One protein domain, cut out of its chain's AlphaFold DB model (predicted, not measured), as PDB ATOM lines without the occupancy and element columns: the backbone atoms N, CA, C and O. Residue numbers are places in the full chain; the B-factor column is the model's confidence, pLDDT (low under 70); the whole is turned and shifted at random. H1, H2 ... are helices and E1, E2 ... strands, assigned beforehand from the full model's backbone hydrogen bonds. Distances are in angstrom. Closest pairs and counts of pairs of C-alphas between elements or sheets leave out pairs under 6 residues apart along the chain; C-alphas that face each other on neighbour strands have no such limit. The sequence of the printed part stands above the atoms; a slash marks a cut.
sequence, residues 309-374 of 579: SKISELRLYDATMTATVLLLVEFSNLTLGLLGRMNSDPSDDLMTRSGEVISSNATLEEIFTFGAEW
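AT A GLANCE: This is residues 309 to 374 of the 579 residues of an uncharacterized protein of Xiphophorus couchianus (Monterrey platyfish) (UniProt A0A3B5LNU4). With little regular structure, this is a long two-stranded hairpin, E1 and E2, at one side and a short helix, H1, at the other, joined by a winding unnamed stretch, residues 327 to 363. The hairpin's tip, residues 316 to 321, sticks out. The printed part has 66 residues, 25 of them in named elements, in the order E1, E2, H1; the class is mixed, the sheet antiparallel. It is loose, with a radius of gyration of the C-alphas of 13.5 A and spans of 34 by 32 by 18 A.

IN THESE COORDINATES: Find C-alpha 310 at (265.168, 238.161, 132.380); from there E1, residues 310 to 317, runs 22.4 A. E2, residues 320 to 326, returns over 19.4 A. H1, residues 364 to 373, runs 14.3 A to C-alpha 373 at (271.032, 219.570, 145.658).

HOW THE PARTS SIT: Look at N 313 and O 324, 2.8 A apart, within hydrogen-bond range in the antiparallel hairpin E1 and E2, at 162 degrees. E1 and H1 are apart. In H1 every O i to N i+4 pair is within hydrogen-bond range.

THE WHOLE: The C-alphas farthest apart, of Asp 318 and Ser 354, lie 36.0 A from each other. The printed part has no cut. The link E2 to H1 is long, 37 residues. Residues 309 to 329 have pLDDT under 70.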
ATOM      1  N   SER A 309     268.182 241.239 132.709       33.91
ATOM      2  CA  SER A 309     267.571 241.033 131.371       33.91
ATOM      3  C   SER A 309     266.569 239.872 131.233       33.91
ATOM      4  O   SER A 309     266.107 239.598 130.127       33.91
ATOM      5  N   LYS A 310     266.167 239.239 132.341       48.59
ATOM      6  CA  LYS A 310     265.168 238.161 132.380       48.59
ATOM      7  C   LYS A 310     263.887 238.660 133.050       48.59
ATOM      8  O   LYS A 310     263.951 239.444 133.998       48.59
ATOM      9  N   ILE A 311     262.734 238.230 132.543       48.12
ATOM     10  CA  ILE A 311     261.431 238.541 133.139       48.12
ATOM     11  C   ILE A 311     260.952 237.272 133.837       48.12
ATOM     12  O   ILE A 311     260.721 236.259 133.183       48.12
ATOM     13  N   SER A 312     260.819 237.320 135.158       48.06
ATOM     14  CA  SER A 312     260.116 236.297 135.925       48.06
ATOM     15  C   SER A 312     258.776 236.846 136.400       48.06
ATOM     16  O   SER A 312     258.675 237.979 136.871       48.06
ATOM     17  N   GLU A 313     257.735 236.039 136.251       52.12
ATOM     18  CA  GLU A 313     256.400 236.313 136.752       52.12
ATOM     19  C   GLU A 313     256.093 235.337 137.887       52.12
ATOM     20  O   GLU A 313     256.152 234.125 137.707       52.12
ATOM     21  N   LEU A 314     255.764 235.867 139.061       49.25
ATOM     22  CA  LEU A 314     255.273 235.087 140.192       49.25
ATOM     23  C   LEU A 314     253.772 235.319 140.327       49.25
ATOM     24  O   LEU A 314     253.316 236.451 140.495       49.25
ATOM     25  N   ARG A 315     253.002 234.237 140.251       53.72
ATOM     26  CA  ARG A 315     251.552 234.234 140.424       53.72
ATOM     27  C   ARG A 315     251.208 233.458 141.677       53.72
ATOM     28  O   ARG A 315     251.526 232.280 141.775       53.72
ATOM     29  N   LEU A 316     250.513 234.105 142.603       54.44
ATOM     30  CA  LEU A 316     249.826 233.417 143.687       54.44
ATOM     31  C   LEU A 316     248.362 233.244 143.278       54.44
ATOM     32  O   LEU A 316     247.683 234.230 142.979       54.44
ATOM     33  N   TYR A 317     247.894 232.002 143.226       55.19
ATOM     34  CA  TYR A 317     246.499 231.660 142.972       55.19
ATOM     35  C   TYR A 317     246.013 230.761 144.103       55.19
ATOM     36  O   TYR A 317     246.480 229.628 144.244       55.19
ATOM     37  N   ASP A 318     245.075 231.271 144.902       68.06
ATOM     38  CA  ASP A 318     244.590 230.624 146.122       68.06
ATOM     39  C   ASP A 318     245.762 230.174 147.021       68.06
ATOM     40  O   ASP A 318     246.481 231.013 147.564       68.06
ATOM     41  N   ALA A 319     245.975 228.860 147.149       67.12
ATOM     42  CA  ALA A 319     247.031 228.248 147.955       67.12
ATOM     43  C   ALA A 319     248.266 227.798 147.145       67.12
ATOM     44  O   ALA A 319     249.176 227.192 147.706       67.12
ATOM     45  N   THR A 320     248.310 228.071 145.838       60.28
ATOM     46  CA  THR A 320     249.416 227.672 144.949       60.28
ATOM     47  C   THR A 320     250.199 228.883 144.462       60.28
ATOM     48  O   THR A 320     249.629 229.921 144.122       60.28
ATOM     49  N   MET A 321     251.522 228.744 144.398       65.81
ATOM     50  CA  MET A 321     252.411 229.734 143.801       65.81
ATOM     51  C   MET A 321     253.015 229.160 142.521       65.81
ATOM     52  O   MET A 321     253.612 228.092 142.531       65.81
ATOM     53  N   THR A 322     252.864 229.877 141.413       62.00
ATOM     54  CA  THR A 322     253.469 229.551 140.121       62.00
ATOM     55  C   THR A 322     254.536 230.586 139.799       62.00
ATOM     56  O   THR A 322     254.265 231.785 139.843       62.00
ATOM     57  N   ALA A 323     255.736 230.136 139.448       61.28
ATOM     58  CA  ALA A 323     256.782 230.988 138.900       61.28
ATOM     59  C   ALA A 323     256.949 230.681 137.408       61.28
ATOM     60  O   ALA A 323     257.197 229.542 137.023       61.28
ATOM     61  N   THR A 324     256.819 231.695 136.561       62.78
ATOM     62  CA  THR A 324     257.045 231.610 135.118       62.78
ATOM     63  C   THR A 324     258.291 232.407 134.777       62.78
ATOM     64  O   THR A 324     258.379 233.592 135.087       62.78
ATOM     65  N   VAL A 325     259.264 231.772 134.128       63.91
ATOM     66  CA  VAL A 325     260.484 232.444 133.668       63.91
ATOM     67  C   VAL A 325     260.399 232.612 132.159       63.91
ATOM     68  O   VAL A 325     260.332 231.636 131.420       63.91
ATOM     69  N   LEU A 326     260.402 233.861 131.700       63.69
ATOM     70  CA  LEU A 326     260.390 234.204 130.285       63.69
ATOM     71  C   LEU A 326     261.816 234.532 129.842       63.69
ATOM     72  O   LEU A 326     262.432 235.496 130.309       63.69
ATOM     73  N   LEU A 327     262.334 233.711 128.931       62.16
ATOM     74  CA  LEU A 327     263.658 233.860 128.334       62.16
ATOM     75  C   LEU A 327     263.537 234.239 126.855       62.16
ATOM     76  O   LEU A 327     262.603 233.833 126.165       62.16
ATOM     77  N   LEU A 328     264.493 235.032 126.369       64.50
ATOM     78  CA  LEU A 328     264.598 235.380 124.952       64.50
ATOM     79  C   LEU A 328     265.037 234.162 124.126       64.50
ATOM     80  O   LEU A 328     265.751 233.295 124.625       64.50
ATOM     81  N   VAL A 329     264.686 234.143 122.837       66.94
ATOM     82  CA  VAL A 329     265.041 233.048 121.911       66.94
ATOM     83  C   VAL A 329     266.554 232.817 121.792       66.94
ATOM     84  O   VAL A 329     266.991 231.707 121.511       66.94
ATOM     85  N   GLU A 330     267.366 233.842 122.057       74.25
ATOM     86  CA  GLU A 330     268.831 233.761 122.074       74.25
ATOM     87  C   GLU A 330     269.367 232.787 123.136       74.25
ATOM     88  O   GLU A 330     270.475 232.283 122.991       74.25
ATOM     89  N   PHE A 331     268.578 232.483 124.173       70.62
ATOM     90  CA  PHE A 331     268.911 231.488 125.196       70.62
ATOM     91  C   PHE A 331     268.553 230.050 124.792       70.62
ATOM     92  O   PHE A 331     268.786 229.123 125.574       70.62
ATOM     93  N   SER A 332     268.007 229.832 123.590       79.75
ATOM     94  CA  SER A 332     267.670 228.491 123.111       79.75
ATOM     95  C   SER A 332     268.907 227.589 123.085       79.75
ATOM     96  O   SER A 332     269.961 227.977 122.585       79.75
ATOM     97  N   ASN A 333     268.776 226.377 123.631       83.06
ATOM     98  CA  ASN A 333     269.862 225.408 123.835       83.06
ATOM     99  C   ASN A 333     271.023 225.866 124.747       83.06
ATOM    100  O   ASN A 333     272.013 225.141 124.853       83.06
ATOM    101  N   LEU A 334     270.932 227.036 125.391       81.88
ATOM    102  CA  LEU A 334     271.991 227.570 126.262       81.88
ATOM    103  C   LEU A 334     271.676 227.445 127.757       81.88
ATOM    104  O   LEU A 334     272.578 227.612 128.580       81.88
ATOM    105  N   THR A 335     270.420 227.194 128.128       80.44
ATOM    106  CA  THR A 335     270.049 226.956 129.530       80.44
ATOM    107  C   THR A 335     270.511 225.574 129.985       80.44
ATOM    108  O   THR A 335     270.620 224.653 129.179       80.44
ATOM    109  N   LEU A 336     270.816 225.455 131.276       75.50
ATOM    110  CA  LEU A 336     271.197 224.215 131.950       75.50
ATOM    111  C   LEU A 336     270.649 224.248 133.384       75.50
ATOM    112  O   LEU A 336     270.420 225.330 133.935       75.50
ATOM    113  N   GLY A 337     270.514 223.077 134.008       73.62
ATOM    114  CA  GLY A 337     270.116 222.927 135.410       73.62
ATOM    115  C   GLY A 337     268.664 222.481 135.579       73.62
ATOM    116  O   GLY A 337     268.170 221.680 134.790       73.62
ATOM    117  N   LEU A 338     267.977 223.008 136.597       71.56
ATOM    118  CA  LEU A 338     266.633 222.568 137.005       71.56
ATOM    119  C   LEU A 338     265.612 222.494 135.853       71.56
ATOM    120  O   LEU A 338     264.797 221.581 135.821       71.56
ATOM    121  N   LEU A 339     265.668 223.441 134.913       73.12
ATOM    122  CA  LEU A 339     264.754 223.543 133.766       73.12
ATOM    123  C   LEU A 339     265.393 223.083 132.444       73.12
ATOM    124  O   LEU A 339     264.992 223.559 131.387       73.12
ATOM    125  N   GLY A 340     266.453 222.274 132.516       79.69
ATOM    126  CA  GLY A 340     267.067 221.669 131.338       79.69
ATOM    127  C   GLY A 340     267.545 222.671 130.289       79.69
ATOM    128  O   GLY A 340     267.932 223.817 130.588       79.69
ATOM    129  N   ARG A 341     267.546 222.222 129.032       84.12
ATOM    130  CA  ARG A 341     267.863 223.064 127.879       84.12
ATOM    131  C   ARG A 341     266.583 223.658 127.312       84.12
ATOM    132  O   ARG A 341     265.568 223.008 127.143       84.12
ATOM    133  N   MET A 342     266.649 224.923 126.910       79.19
ATOM    134  CA  MET A 342     265.522 225.616 126.290       79.19
ATOM    135  C   MET A 342     265.378 225.171 124.824       79.19
ATOM    136  O   MET A 342     265.780 225.882 123.895       79.19
ATOM    137  N   ASN A 343     264.860 223.959 124.629       81.94
ATOM    138  CA  ASN A 343     264.731 223.266 123.343       81.94
ATOM    139  C   ASN A 343     263.371 222.560 123.157       81.94
ATOM    140  O   ASN A 343     263.138 221.981 122.100       81.94
ATOM    141  N   SER A 344     262.452 222.690 124.122       76.19
ATOM    142  CA  SER A 344     261.137 222.019 124.144       76.19
ATOM    143  C   SER A 344     261.202 220.489 124.266       76.19
ATOM    144  O   SER A 344     260.232 219.817 123.917       76.19
ATOM    145  N   ASP A 345     262.323 219.946 124.744       82.12
ATOM    146  CA  ASP A 345     262.496 218.527 125.040       82.12
ATOM    147  C   ASP A 345     262.444 218.296 126.561       82.12
ATOM    148  O   ASP A 345     263.441 218.511 127.246       82.12
ATOM    149  N   PRO A 346     261.314 217.818 127.113       78.31
ATOM    150  CA  PRO A 346     261.192 217.603 128.553       78.31
ATOM    151  C   PRO A 346     262.065 216.449 129.064       78.31
ATOM    152  O   PRO A 346     262.133 216.220 130.267       78.31
ATOM    153  N   SER A 347     262.700 215.676 128.173       82.62
ATOM    154  CA  SER A 347     263.580 214.577 128.572       82.62
ATOM    155  C   SER A 347     264.957 215.036 129.041       82.62
ATOM    156  O   SER A 347     265.688 214.206 129.574       82.62
ATOM    157  N   ASP A 348     265.309 216.313 128.857       83.06
ATOM    158  CA  ASP A 348     266.527 216.914 129.413       83.06
ATOM    159  C   ASP A 348     266.263 217.945 130.527       83.06
ATOM    160  O   ASP A 348     267.211 218.526 131.073       83.06
ATOM    161  N   ASP A 349     264.992 218.095 130.916       80.56
ATOM    162  CA  ASP A 349     264.572 218.809 132.120       80.56
ATOM    163  C   ASP A 349     265.033 218.052 133.381       80.56
ATOM    164  O   ASP A 349     265.279 216.849 133.357       80.56
ATOM    165  N   LEU A 350     265.151 218.749 134.520       80.56
ATOM    166  CA  LEU A 350     265.638 218.181 135.791       80.56
ATOM    167  C   LEU A 350     267.081 217.641 135.724       80.56
ATOM    168  O   LEU A 350     267.394 216.535 136.173       80.56
ATOM    169  N   MET A 351     267.988 218.456 135.189       83.88
ATOM    170  CA  MET A 351     269.417 218.158 135.164       83.88
ATOM    171  C   MET A 351     270.069 218.514 136.508       83.88
ATOM    172  O   MET A 351     269.791 219.576 137.062       83.88
ATOM    173  N   THR A 352     270.937 217.656 137.045       81.19
ATOM    174  CA  THR A 352     271.728 217.893 138.267       81.19
ATOM    175  C   THR A 352     272.854 218.900 138.010       81.19
ATOM    176  O   THR A 352     273.169 219.249 136.868       81.19
ATOM    177  N   ARG A 353     273.540 219.358 139.069       78.94
ATOM    178  CA  ARG A 353     274.720 220.237 138.919       78.94
ATOM    179  C   ARG A 353     275.886 219.571 138.179       78.94
ATOM    180  O   ARG A 353     276.718 220.280 137.618       78.94
ATOM    181  N   SER A 354     275.962 218.239 138.194       81.38
ATOM    182  CA  SER A 354     276.964 217.458 137.458       81.38
ATOM    183  C   SER A 354     276.593 217.234 135.987       81.38
ATOM    184  O   SER A 354     277.441 216.774 135.224       81.38
ATOM    185  N   GLY A 355     275.377 217.606 135.569       79.56
ATOM    186  CA  GLY A 355     274.899 217.449 134.194       79.56
ATOM    187  C   GLY A 355     274.177 216.126 133.920       79.56
ATOM    188  O   GLY A 355     273.947 215.798 132.757       79.56
ATOM    189  N   GLU A 356     273.837 215.362 134.959       84.69
ATOM    190  CA  GLU A 356     273.065 214.121 134.842       84.69
ATOM    191  C   GLU A 356     271.568 214.431 134.855       84.69
ATOM    192  O   GLU A 356     271.127 215.325 135.569       84.69
ATOM    193  N   VAL A 357     270.779 213.713 134.062       85.94
ATOM    194  CA  VAL A 357     269.328 213.922 133.988       85.94
ATOM    195  C   VAL A 357     268.615 212.887 134.842       85.94
ATOM    196  O   VAL A 357     268.935 211.696 134.780       85.94
ATOM    197  N   ILE A 358     267.637 213.336 135.622       84.31
ATOM    198  CA  ILE A 358     266.814 212.445 136.435       84.31
ATOM    199  C   ILE A 358     265.765 211.747 135.580       84.31
ATOM    200  O   ILE A 358     265.098 212.348 134.745       84.31
ATOM    201  N   SER A 359     265.622 210.441 135.808       81.69
ATOM    202  CA  SER A 359     264.638 209.609 135.121       81.69
ATOM    203  C   SER A 359     263.211 210.099 135.377       81.69
ATOM    204  O   SER A 359     262.845 210.420 136.504       81.69
ATOM    205  N   SER A 360     262.357 210.036 134.357       75.38
ATOM    206  CA  SER A 360     260.915 210.291 134.493       75.38
ATOM    207  C   SER A 360     260.191 209.296 135.414       75.38
ATOM    208  O   SER A 360     259.073 209.567 135.842       75.38
ATOM    209  N   ASN A 361     260.834 208.171 135.746       80.38
ATOM    210  CA  ASN A 361     260.344 207.171 136.700       80.38
ATOM    211  C   ASN A 361     260.979 207.303 138.097       80.38
ATOM    212  O   ASN A 361     260.915 206.348 138.873       80.38
ATOM    213  N   ALA A 362     261.644 208.422 138.394       83.12
ATOM    214  CA  ALA A 362     262.306 208.627 139.676       83.12
ATOM    215  C   ALA A 362     261.325 208.555 140.856       83.12
ATOM    216  O   ALA A 362     260.164 208.965 140.748       83.12
ATOM    217  N   THR A 363     261.788 208.035 141.993       85.19
ATOM    218  CA  THR A 363     260.970 207.997 143.211       85.19
ATOM    219  C   THR A 363     260.835 209.391 143.825       85.19
ATOM    220  O   THR A 363     261.620 210.301 143.551       85.19
ATOM    221  N   LEU A 364     259.842 209.579 144.699       80.38
ATOM    222  CA  LEU A 364     259.685 210.844 145.421       80.38
ATOM    223  C   LEU A 364     260.911 211.151 146.302       80.38
ATOM    224  O   LEU A 364     261.243 212.324 146.472       80.38
ATOM    225  N   GLU A 365     261.616 210.130 146.816       85.25
ATOM    226  CA  GLU A 365     262.890 210.325 147.525       85.25
ATOM    227  C   GLU A 365     263.989 210.862 146.603       85.25
ATOM    228  O   GLU A 365     264.731 211.771 146.986       85.25
ATOM    229  N   GLU A 366     264.095 210.326 145.387       85.56
ATOM    230  CA  GLU A 366     265.087 210.760 144.401       85.56
ATOM    231  C   GLU A 366     264.815 212.206 143.958       85.56
ATOM    232  O   GLU A 366     265.731 213.028 143.929       85.56
ATOM    233  N   ILE A 367     263.544 212.553 143.718       82.69
ATOM    234  CA  ILE A 367     263.113 213.916 143.368       82.69
ATOM    235  C   ILE A 367     263.368 214.901 144.520       82.69
ATOM    236  O   ILE A 367     263.806 216.031 144.290       82.69
ATOM    237  N   PHE A 368     263.126 214.497 145.770       82.50
ATOM    238  CA  PHE A 368     263.436 215.340 146.928       82.50
ATOM    239  C   PHE A 368     264.941 215.561 147.086       82.50
ATOM    240  O   PHE A 368     265.376 216.697 147.279       82.50
ATOM    241  N   THR A 369     265.734 214.494 146.955       84.00
ATOM    242  CA  THR A 369     267.201 214.568 147.010       84.00
ATOM    243  C   THR A 369     267.732 215.530 145.952       84.00
ATOM    244  O   THR A 369     268.507 216.431 146.262       84.00
ATOM    245  N   PHE A 370     267.225 215.419 144.728       85.25
ATOM    246  CA  PHE A 370     267.526 216.345 143.646       85.25
ATOM    247  C   PHE A 370     267.192 217.801 143.973       85.25
ATOM    248  O   PHE A 370     268.020 218.688 143.776       85.25
ATOM    249  N   GLY A 371     265.992 218.067 144.494       80.50
ATOM    250  CA  GLY A 371     265.599 219.415 144.906       80.50
ATOM    251  C   GLY A 371     266.541 219.989 145.970       80.50
ATOM    252  O   GLY A 371     266.932 221.155 145.890       80.50
ATOM    253  N   ALA A 372     266.968 219.156 146.923       80.56
ATOM    254  CA  ALA A 372     267.915 219.538 147.966       80.56
ATOM    255  C   ALA A 372     269.310 219.887 147.409       80.56
ATOM    256  O   ALA A 372     269.950 220.819 147.905       80.56
ATOM    257  N   GLU A 373     269.770 219.228 146.339       79.81
ATOM    258  CA  GLU A 373     271.032 219.570 145.658       79.81
ATOM    259  C   GLU A 373     271.021 220.977 145.043       79.81
ATOM    260  O   GLU A 373     272.072 221.607 144.880       79.81
ATOM    261  N   TRP A 374     269.847 221.521 144.724       79.94
ATOM    262  CA  TRP A 374     269.694 222.876 144.189       79.94
ATOM    263  C   TRP A 374     269.648 223.969 145.262       79.94
ATOM    264  O   TRP A 374     269.544 225.148 144.923       79.94
TER     265      TRP A 374